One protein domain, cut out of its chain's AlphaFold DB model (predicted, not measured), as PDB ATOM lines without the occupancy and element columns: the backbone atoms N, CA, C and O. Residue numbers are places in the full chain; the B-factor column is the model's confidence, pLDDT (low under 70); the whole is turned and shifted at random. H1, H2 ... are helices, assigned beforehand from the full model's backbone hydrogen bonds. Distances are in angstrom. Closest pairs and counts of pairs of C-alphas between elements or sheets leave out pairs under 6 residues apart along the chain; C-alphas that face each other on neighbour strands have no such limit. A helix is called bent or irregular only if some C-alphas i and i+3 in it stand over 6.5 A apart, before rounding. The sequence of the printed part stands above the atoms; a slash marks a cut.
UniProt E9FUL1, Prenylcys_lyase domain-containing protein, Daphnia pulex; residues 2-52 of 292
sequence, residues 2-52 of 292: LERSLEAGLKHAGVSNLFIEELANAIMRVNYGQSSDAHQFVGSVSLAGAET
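AT A GLANCE: This is residues 2 to 52 of the 292 residues of the protein "Prenylcys_lyase domain-containing protein" of Daphnia pulex (UniProt E9FUL1). A small, compact cluster of three helices, in which the longest, H2, makes one side, H3 packs nearly at right angles on its later half, and the short H1 meets the first turn of H2, residues 17 to 20. H1 and H3 also meet, making a corner near their first residues, Leu 6 and Gln 40. The printed part has 51 residues with three named helices, in the order H1, H2, H3, and no named strand; the class is all helix. The whole is compact and rounded, with a radius of gyration of the C-alphas of 9.6 A and spans of 23 by 22 by 17 A.

IN THESE COORDINATES: H2 holds residues 17 to 32 and measures 20.4 A from first to last C-alpha, beginning at C-alpha 17 at (142.037, 153.890, 163.033). It has a kink of 27 degrees near residue 24, and is neither bent nor irregular, but only just: C-alphas 21 and 24 are 6.4 A apart. H1 holds residues 6 to 12, 9.8 A, from C-alpha 6 at (141.049, 162.066, 171.358). H3 holds residues 40 to 48, 12.1 A, and ends at C-alpha 48 at (147.550, 171.533, 165.820).

HOW THE PARTS SIT: H2 and H3 touch and stand about perpendicular at 83 degrees; their closest C-alphas, of Met 28 and Ser 46, are 6.0 A apart. H2 and H1 form a helical hairpin and only just touch, with 3 pairs of C-alphas within 8 A, H2 with residues 17 to 20 alone. Their closest C-alphas, of Glu 7 and Ile 20, are 6.4 A apart, and they run opposite ways at a shallow tilt of 27 degrees. H1 and H3 touch about perpendicular at 85 degrees, with the C-alphas of Leu 6 and Gln 40 closest at 3.8 A. In H1 and H3 every O i to N i+4 pair is within hydrogen-bond range; in H2, 9 of 12 are.

THE WHOLE: The two C-alphas farthest apart, those of Glu 3 and Thr 52, are 28.7 A apart. The link from H1 to H2 is tight and that from H2 to H3 is short. The printed part has no cut, its mean pLDDT is 94.6, and no printed residue is under 70.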
ATOM      1  N   LEU A   2     136.281 167.691 176.690       86.81
ATOM      2  CA  LEU A   2     137.033 167.212 177.863       86.81
ATOM      3  C   LEU A   2     136.589 165.826 178.377       86.81
ATOM      4  O   LEU A   2     137.366 165.132 179.010       86.81
ATOM      5  N   GLU A   3     135.357 165.407 178.078       86.56
ATOM      6  CA  GLU A   3     134.756 164.166 178.611       86.56
ATOM      7  C   GLU A   3     134.924 162.936 177.700       86.56
ATOM      8  O   GLU A   3     134.431 161.853 178.001       86.56
ATOM      9  N   ARG A   4     135.565 163.097 176.539       91.56
ATOM     10  CA  ARG A   4     135.838 161.995 175.604       91.56
ATOM     11  C   ARG A   4     137.296 162.025 175.197       91.56
ATOM     12  O   ARG A   4     137.851 163.114 175.060       91.56
ATOM     13  N   SER A   5     137.880 160.858 174.955       95.44
ATOM     14  CA  SER A   5     139.256 160.752 174.472       95.44
ATOM     15  C   SER A   5     139.423 161.339 173.067       95.44
ATOM     16  O   SER A   5     138.455 161.466 172.303       95.44
ATOM     17  N   LEU A   6     140.660 161.679 172.709       96.00
ATOM     18  CA  LEU A   6     141.049 162.066 171.358       96.00
ATOM     19  C   LEU A   6     140.667 160.973 170.363       96.00
ATOM     20  O   LEU A   6     140.035 161.271 169.354       96.00
ATOM     21  N   GLU A   7     140.970 159.714 170.678       96.56
ATOM     22  CA  GLU A   7     140.611 158.561 169.853       96.56
ATOM     23  C   GLU A   7     139.105 158.501 169.574       96.56
ATOM     24  O   GLU A   7     138.692 158.419 168.415       96.56
ATOM     25  N   ALA A   8     138.268 158.589 170.613       96.25
ATOM     26  CA  ALA A   8     136.816 158.568 170.449       96.25
ATOM     27  C   ALA A   8     136.322 159.779 169.640       96.25
ATOM     28  O   ALA A   8     135.427 159.652 168.801       96.25
ATOM     29  N   GLY A   9     136.920 160.952 169.867       96.19
ATOM     30  CA  GLY A   9     136.627 162.175 169.127       96.19
ATOM     31  C   GLY A   9     136.956 162.081 167.635       96.19
ATOM     32  O   GLY A   9     136.127 162.461 166.809       96.19
ATOM     33  N   LEU A  10     138.129 161.546 167.289       97.31
ATOM     34  CA  LEU A  10     138.584 161.360 165.907       97.31
ATOM     35  C   LEU A  10     137.774 160.275 165.186       97.31
ATOM     36  O   LEU A  10     137.326 160.504 164.062       97.31
ATOM     37  N   LYS A  11     137.489 159.145 165.850       97.56
ATOM     38  CA  LYS A  11     136.597 158.096 165.317       97.56
ATOM     39  C   LYS A  11     135.212 158.652 164.998       97.56
ATOM     40  O   LYS A  11     134.670 158.388 163.928       97.56
ATOM     41  N   HIS A  12     134.654 159.463 165.897       96.38
ATOM     42  CA  HIS A  12     133.367 160.121 165.671       96.38
ATOM     43  C   HIS A  12     133.397 161.093 164.480       96.38
ATOM     44  O   HIS A  12     132.399 161.221 163.777       96.38
ATOM     45  N   ALA A  13     134.536 161.740 164.224       96.56
ATOM     46  CA  ALA A  13     134.746 162.608 163.065       96.56
ATOM     47  C   ALA A  13     135.035 161.842 161.753       96.56
ATOM     48  O   ALA A  13     135.249 162.472 160.721       96.56
ATOM     49  N   GLY A  14     135.039 160.503 161.769       97.75
ATOM     50  CA  GLY A  14     135.283 159.673 160.586       97.75
ATOM     51  C   GLY A  14     136.762 159.489 160.227       97.75
ATOM     52  O   GLY A  14     137.065 159.039 159.123       97.75
ATOM     53  N   VAL A  15     137.684 159.820 161.134       97.88
ATOM     54  CA  VAL A  15     139.125 159.597 160.943       97.88
ATOM     55  C   VAL A  15     139.447 158.110 161.109       97.88
ATOM     56  O   VAL A  15     138.887 157.433 161.974       97.88
ATOM     57  N   SER A  16     140.340 157.583 160.267       97.94
ATOM     58  CA  SER A  16     140.676 156.156 160.252       97.94
ATOM     59  C   SER A  16     141.449 155.721 161.502       97.94
ATOM     60  O   SER A  16     142.253 156.479 162.044       97.94
ATOM     61  N   ASN A  17     141.268 154.463 161.919       97.25
ATOM     62  CA  ASN A  17     142.037 153.890 163.033       97.25
ATOM     63  C   ASN A  17     143.544 153.963 162.779       97.25
ATOM     64  O   ASN A  17     144.277 154.327 163.684       97.25
ATOM     65  N   LEU A  18     143.987 153.712 161.541       97.56
ATOM     66  CA  LEU A  18     145.403 153.775 161.178       97.56
ATOM     67  C   LEU A  18     146.004 155.162 161.446       97.56
ATOM     68  O   LEU A  18     147.084 155.265 162.013       97.56
ATOM     69  N   PHE A  19     145.295 156.239 161.092       96.94
ATOM     70  CA  PHE A  19     145.761 157.595 161.388       96.94
ATOM     71  C   PHE A  19     145.847 157.847 162.898       96.94
ATOM     72  O   PHE A  19     146.785 158.483 163.374       96.94
ATOM     73  N   ILE A  20     144.866 157.358 163.657       97.19
ATOM     74  CA  ILE A  20     144.817 157.548 165.108       97.19
ATOM     75  C   ILE A  20     145.960 156.783 165.790       97.19
ATOM     76  O   ILE A  20     146.655 157.336 166.643       97.19
ATOM     77  N   GLU A  21     146.150 155.525 165.401       95.06
ATOM     78  CA  GLU A  21     147.125 154.609 165.988       95.06
ATOM     79  C   GLU A  21     148.562 154.999 165.648       95.06
ATOM     80  O   GLU A  21     149.409 154.955 166.539       95.06
ATOM     81  N   GLU A  22     148.818 155.431 164.412       94.50
ATOM     82  CA  GLU A  22     150.173 155.730 163.944       94.50
ATOM     83  C   GLU A  22     150.545 157.204 164.108       94.50
ATOM     84  O   GLU A  22     151.594 157.520 164.663       94.50
ATOM     85  N   LEU A  23     149.685 158.129 163.671       95.69
ATOM     86  CA  LEU A  23     150.040 159.549 163.641       95.69
ATOM     87  C   LEU A  23     149.589 160.284 164.902       95.69
ATOM     88  O   LEU A  23     150.403 160.918 165.571       95.69
ATOM     89  N   ALA A  24     148.307 160.188 165.267       96.44
ATOM     90  CA  ALA A  24     147.795 160.936 166.414       96.44
ATOM     91  C   ALA A  24     148.458 160.497 167.728       96.44
ATOM     92  O   ALA A  24     148.820 161.341 168.545       96.44
ATOM     93  N   ASN A  25     148.676 159.193 167.916       95.81
ATOM     94  CA  ASN A  25     149.416 158.679 169.068       95.81
ATOM     95  C   ASN A  25     150.874 159.136 169.093       95.81
ATOM     96  O   ASN A  25     151.341 159.559 170.149       95.81
ATOM     97  N   ALA A  26     151.585 159.084 167.964       96.62
ATOM     98  CA  ALA A  26     152.962 159.565 167.889       96.62
ATOM     99  C   ALA A  26     153.055 161.049 168.285       96.62
ATOM    100  O   ALA A  26     153.860 161.402 169.147       96.62
ATOM    101  N   ILE A  27     152.163 161.890 167.741       96.62
ATOM    102  CA  ILE A  27     152.085 163.327 168.049       96.62
ATOM    103  C   ILE A  27     151.776 163.561 169.537       96.62
ATOM    104  O   ILE A  27     152.430 164.365 170.201       96.62
ATOM    105  N   MET A  28     150.814 162.828 170.102       96.31
ATOM    106  CA  MET A  28     150.507 162.909 171.535       96.31
ATOM    107  C   MET A  28     151.713 162.575 172.412       96.31
ATOM    108  O   MET A  28     151.957 163.256 173.411       96.31
ATOM    109  N   ARG A  29     152.488 161.561 172.027       95.69
ATOM    110  CA  ARG A  29     153.633 161.098 172.810       95.69
ATOM    111  C   ARG A  29     154.818 162.049 172.750       95.69
ATOM    112  O   ARG A  29     155.457 162.243 173.781       95.69
ATOM    113  N   VAL A  30     155.099 162.659 171.598       94.81
ATOM    114  CA  VAL A  30     156.168 163.667 171.494       94.81
ATOM    115  C   VAL A  30     155.807 164.962 172.223       94.81
ATOM    116  O   VAL A  30     156.661 165.519 172.908       94.81
ATOM    117  N   ASN A  31     154.550 165.411 172.150       94.69
ATOM    118  CA  ASN A  31     154.151 166.699 172.725       94.69
ATOM    119  C   ASN A  31     153.850 166.629 174.226       94.69
ATOM    120  O   ASN A  31     154.234 167.534 174.966       94.69
ATOM    121  N   TYR A  32     153.179 165.565 174.678       94.75
ATOM    122  CA  TYR A  32     152.646 165.465 176.042       94.75
ATOM    123  C   TYR A  32     153.164 164.266 176.848       94.75
ATOM    124  O   TYR A  32     152.807 164.147 178.018       94.75
ATOM    125  N   GLY A  33     153.941 163.351 176.251       94.75
ATOM    126  CA  GLY A  33     154.327 162.076 176.890       94.75
ATOM    127  C   GLY A  33     153.157 161.103 177.115       94.75
ATOM    128  O   GLY A  33     153.335 159.991 177.612       94.75
ATOM    129  N   GLN A  34     151.959 161.509 176.697       94.19
ATOM    130  CA  GLN A  34     150.688 160.807 176.852       94.19
ATOM    131  C   GLN A  34     150.197 160.325 175.481       94.19
ATOM    132  O   GLN A  34     150.924 160.376 174.495       94.19
ATOM    133  N   SER A  35     148.991 159.777 175.378       93.75
ATOM    134  CA  SER A  35     148.523 159.114 174.152       93.75
ATOM    135  C   SER A  35     147.068 159.468 173.825       93.75
ATOM    136  O   SER A  35     146.480 160.334 174.468       93.75
ATOM    137  N   SER A  36     146.481 158.851 172.794       93.81
ATOM    138  CA  SER A  36     145.147 159.192 172.266       93.81
ATOM    139  C   SER A  36     143.969 158.915 173.208       93.81
ATOM    140  O   SER A  36     142.833 159.264 172.881       93.81
ATOM    141  N   ASP A  37     144.211 158.284 174.354       93.38
ATOM    142  CA  ASP A  37     143.261 158.156 175.460       93.38
ATOM    143  C   ASP A  37     143.092 159.463 176.237       93.38
ATOM    144  O   ASP A  37     142.052 159.644 176.871       93.38
ATOM    145  N   ALA A  38     144.045 160.395 176.114       94.50
ATOM    146  CA  ALA A  38     143.890 161.745 176.626       94.50
ATOM    147  C   ALA A  38     142.634 162.410 176.063       94.50
ATOM    148  O   ALA A  38     142.212 162.118 174.939       94.50
ATOM    149  N   HIS A  39     142.021 163.316 176.824       94.56
ATOM    150  CA  HIS A  39     140.783 163.952 176.377       94.56
ATOM    151  C   HIS A  39     140.964 164.745 175.065       94.56
ATOM    152  O   HIS A  39     142.047 165.211 174.703       94.56
ATOM    153  N   GLN A  40     139.883 164.879 174.299       94.94
ATOM    154  CA  GLN A  40     139.944 165.338 172.912       94.94
ATOM    155  C   GLN A  40     140.479 166.765 172.765       94.94
ATOM    156  O   GLN A  40     141.070 167.077 171.732       94.94
ATOM    157  N   PHE A  41     140.259 167.649 173.742       94.50
ATOM    158  CA  PHE A  41     140.680 169.044 173.597       94.50
ATOM    159  C   PHE A  41     142.205 169.170 173.599       94.50
ATOM    160  O   PHE A  41     142.751 169.742 172.659       94.50
ATOM    161  N   VAL A  42     142.892 168.561 174.574       94.75
ATOM    162  CA  VAL A  42     144.364 168.551 174.587       94.75
ATOM    163  C   VAL A  42     144.912 167.785 173.388       94.75
ATOM    164  O   VAL A  42     145.880 168.217 172.770       94.75
ATOM    165  N   GLY A  43     144.228 166.715 172.976       95.69
ATOM    166  CA  GLY A  43     144.582 166.005 171.759       95.69
ATOM    167  C   GLY A  43     144.511 166.873 170.505       95.69
ATOM    168  O   GLY A  43     145.386 166.804 169.652       95.69
ATOM    169  N   SER A  44     143.516 167.754 170.417       95.19
ATOM    170  CA  SER A  44     143.384 168.699 169.302       95.19
ATOM    171  C   SER A  44     144.476 169.772 169.337       95.19
ATOM    172  O   SER A  44     145.023 170.098 168.290       95.19
ATOM    173  N   VAL A  45     144.831 170.277 170.527       94.94
ATOM    174  CA  VAL A  45     145.971 171.200 170.710       94.94
ATOM    175  C   VAL A  45     147.278 170.533 170.272       94.94
ATOM    176  O   VAL A  45     148.045 171.124 169.520       94.94
ATOM    177  N   SER A  46     147.490 169.276 170.668       95.56
ATOM    178  CA  SER A  46     148.656 168.487 170.268       95.56
ATOM    179  C   SER A  46     148.755 168.325 168.750       95.56
ATOM    180  O   SER A  46     149.807 168.569 168.171       95.56
ATOM    181  N   LEU A  47     147.649 167.950 168.099       95.25
ATOM    182  CA  LEU A  47     147.595 167.779 166.646       95.25
ATOM    183  C   LEU A  47     147.811 169.094 165.892       95.25
ATOM    184  O   LEU A  47     148.472 169.087 164.859       95.25
ATOM    185  N   ALA A  48     147.295 170.215 166.404       93.12
ATOM    186  CA  ALA A  48     147.550 171.533 165.820       93.12
ATOM    187  C   ALA A  48     149.045 171.897 165.872       93.12
ATOM    188  O   ALA A  48     149.576 172.471 164.928       93.12
ATOM    189  N   GLY A  49     149.747 171.491 166.935       88.06
ATOM    190  CA  GLY A  49     151.197 171.649 167.066       88.06
ATOM    191  C   GLY A  49     152.038 170.734 166.168       88.06
ATOM    192  O   GLY A  49     153.258 170.799 166.240       88.06
ATOM    193  N   ALA A  50     151.427 169.876 165.346       89.69
ATOM    194  CA  ALA A  50     152.126 169.071 164.342       89.69
ATOM    195  C   ALA A  50     152.021 169.657 162.920       89.69
ATOM    196  O   ALA A  50     152.511 169.052 161.967       89.69
ATOM    197  N   GLU A  51     151.356 170.804 162.756       87.31
ATOM    198  CA  GLU A  51     151.273 171.498 161.471       87.31
ATOM    199  C   GLU A  51     152.628 172.120 161.083       87.31
ATOM    200  O   GLU A  51     153.458 172.461 161.924       87.31
ATOM    201  N   THR A  52     152.857 172.297 159.784       83.81
ATOM    202  CA  THR A  52     153.996 173.067 159.268       83.81
ATOM    203  C   THR A  52     153.820 174.570 159.504       83.81
ATOM    204  O   THR A  52     152.700 175.061 159.581       83.81
TER     205      THR A  52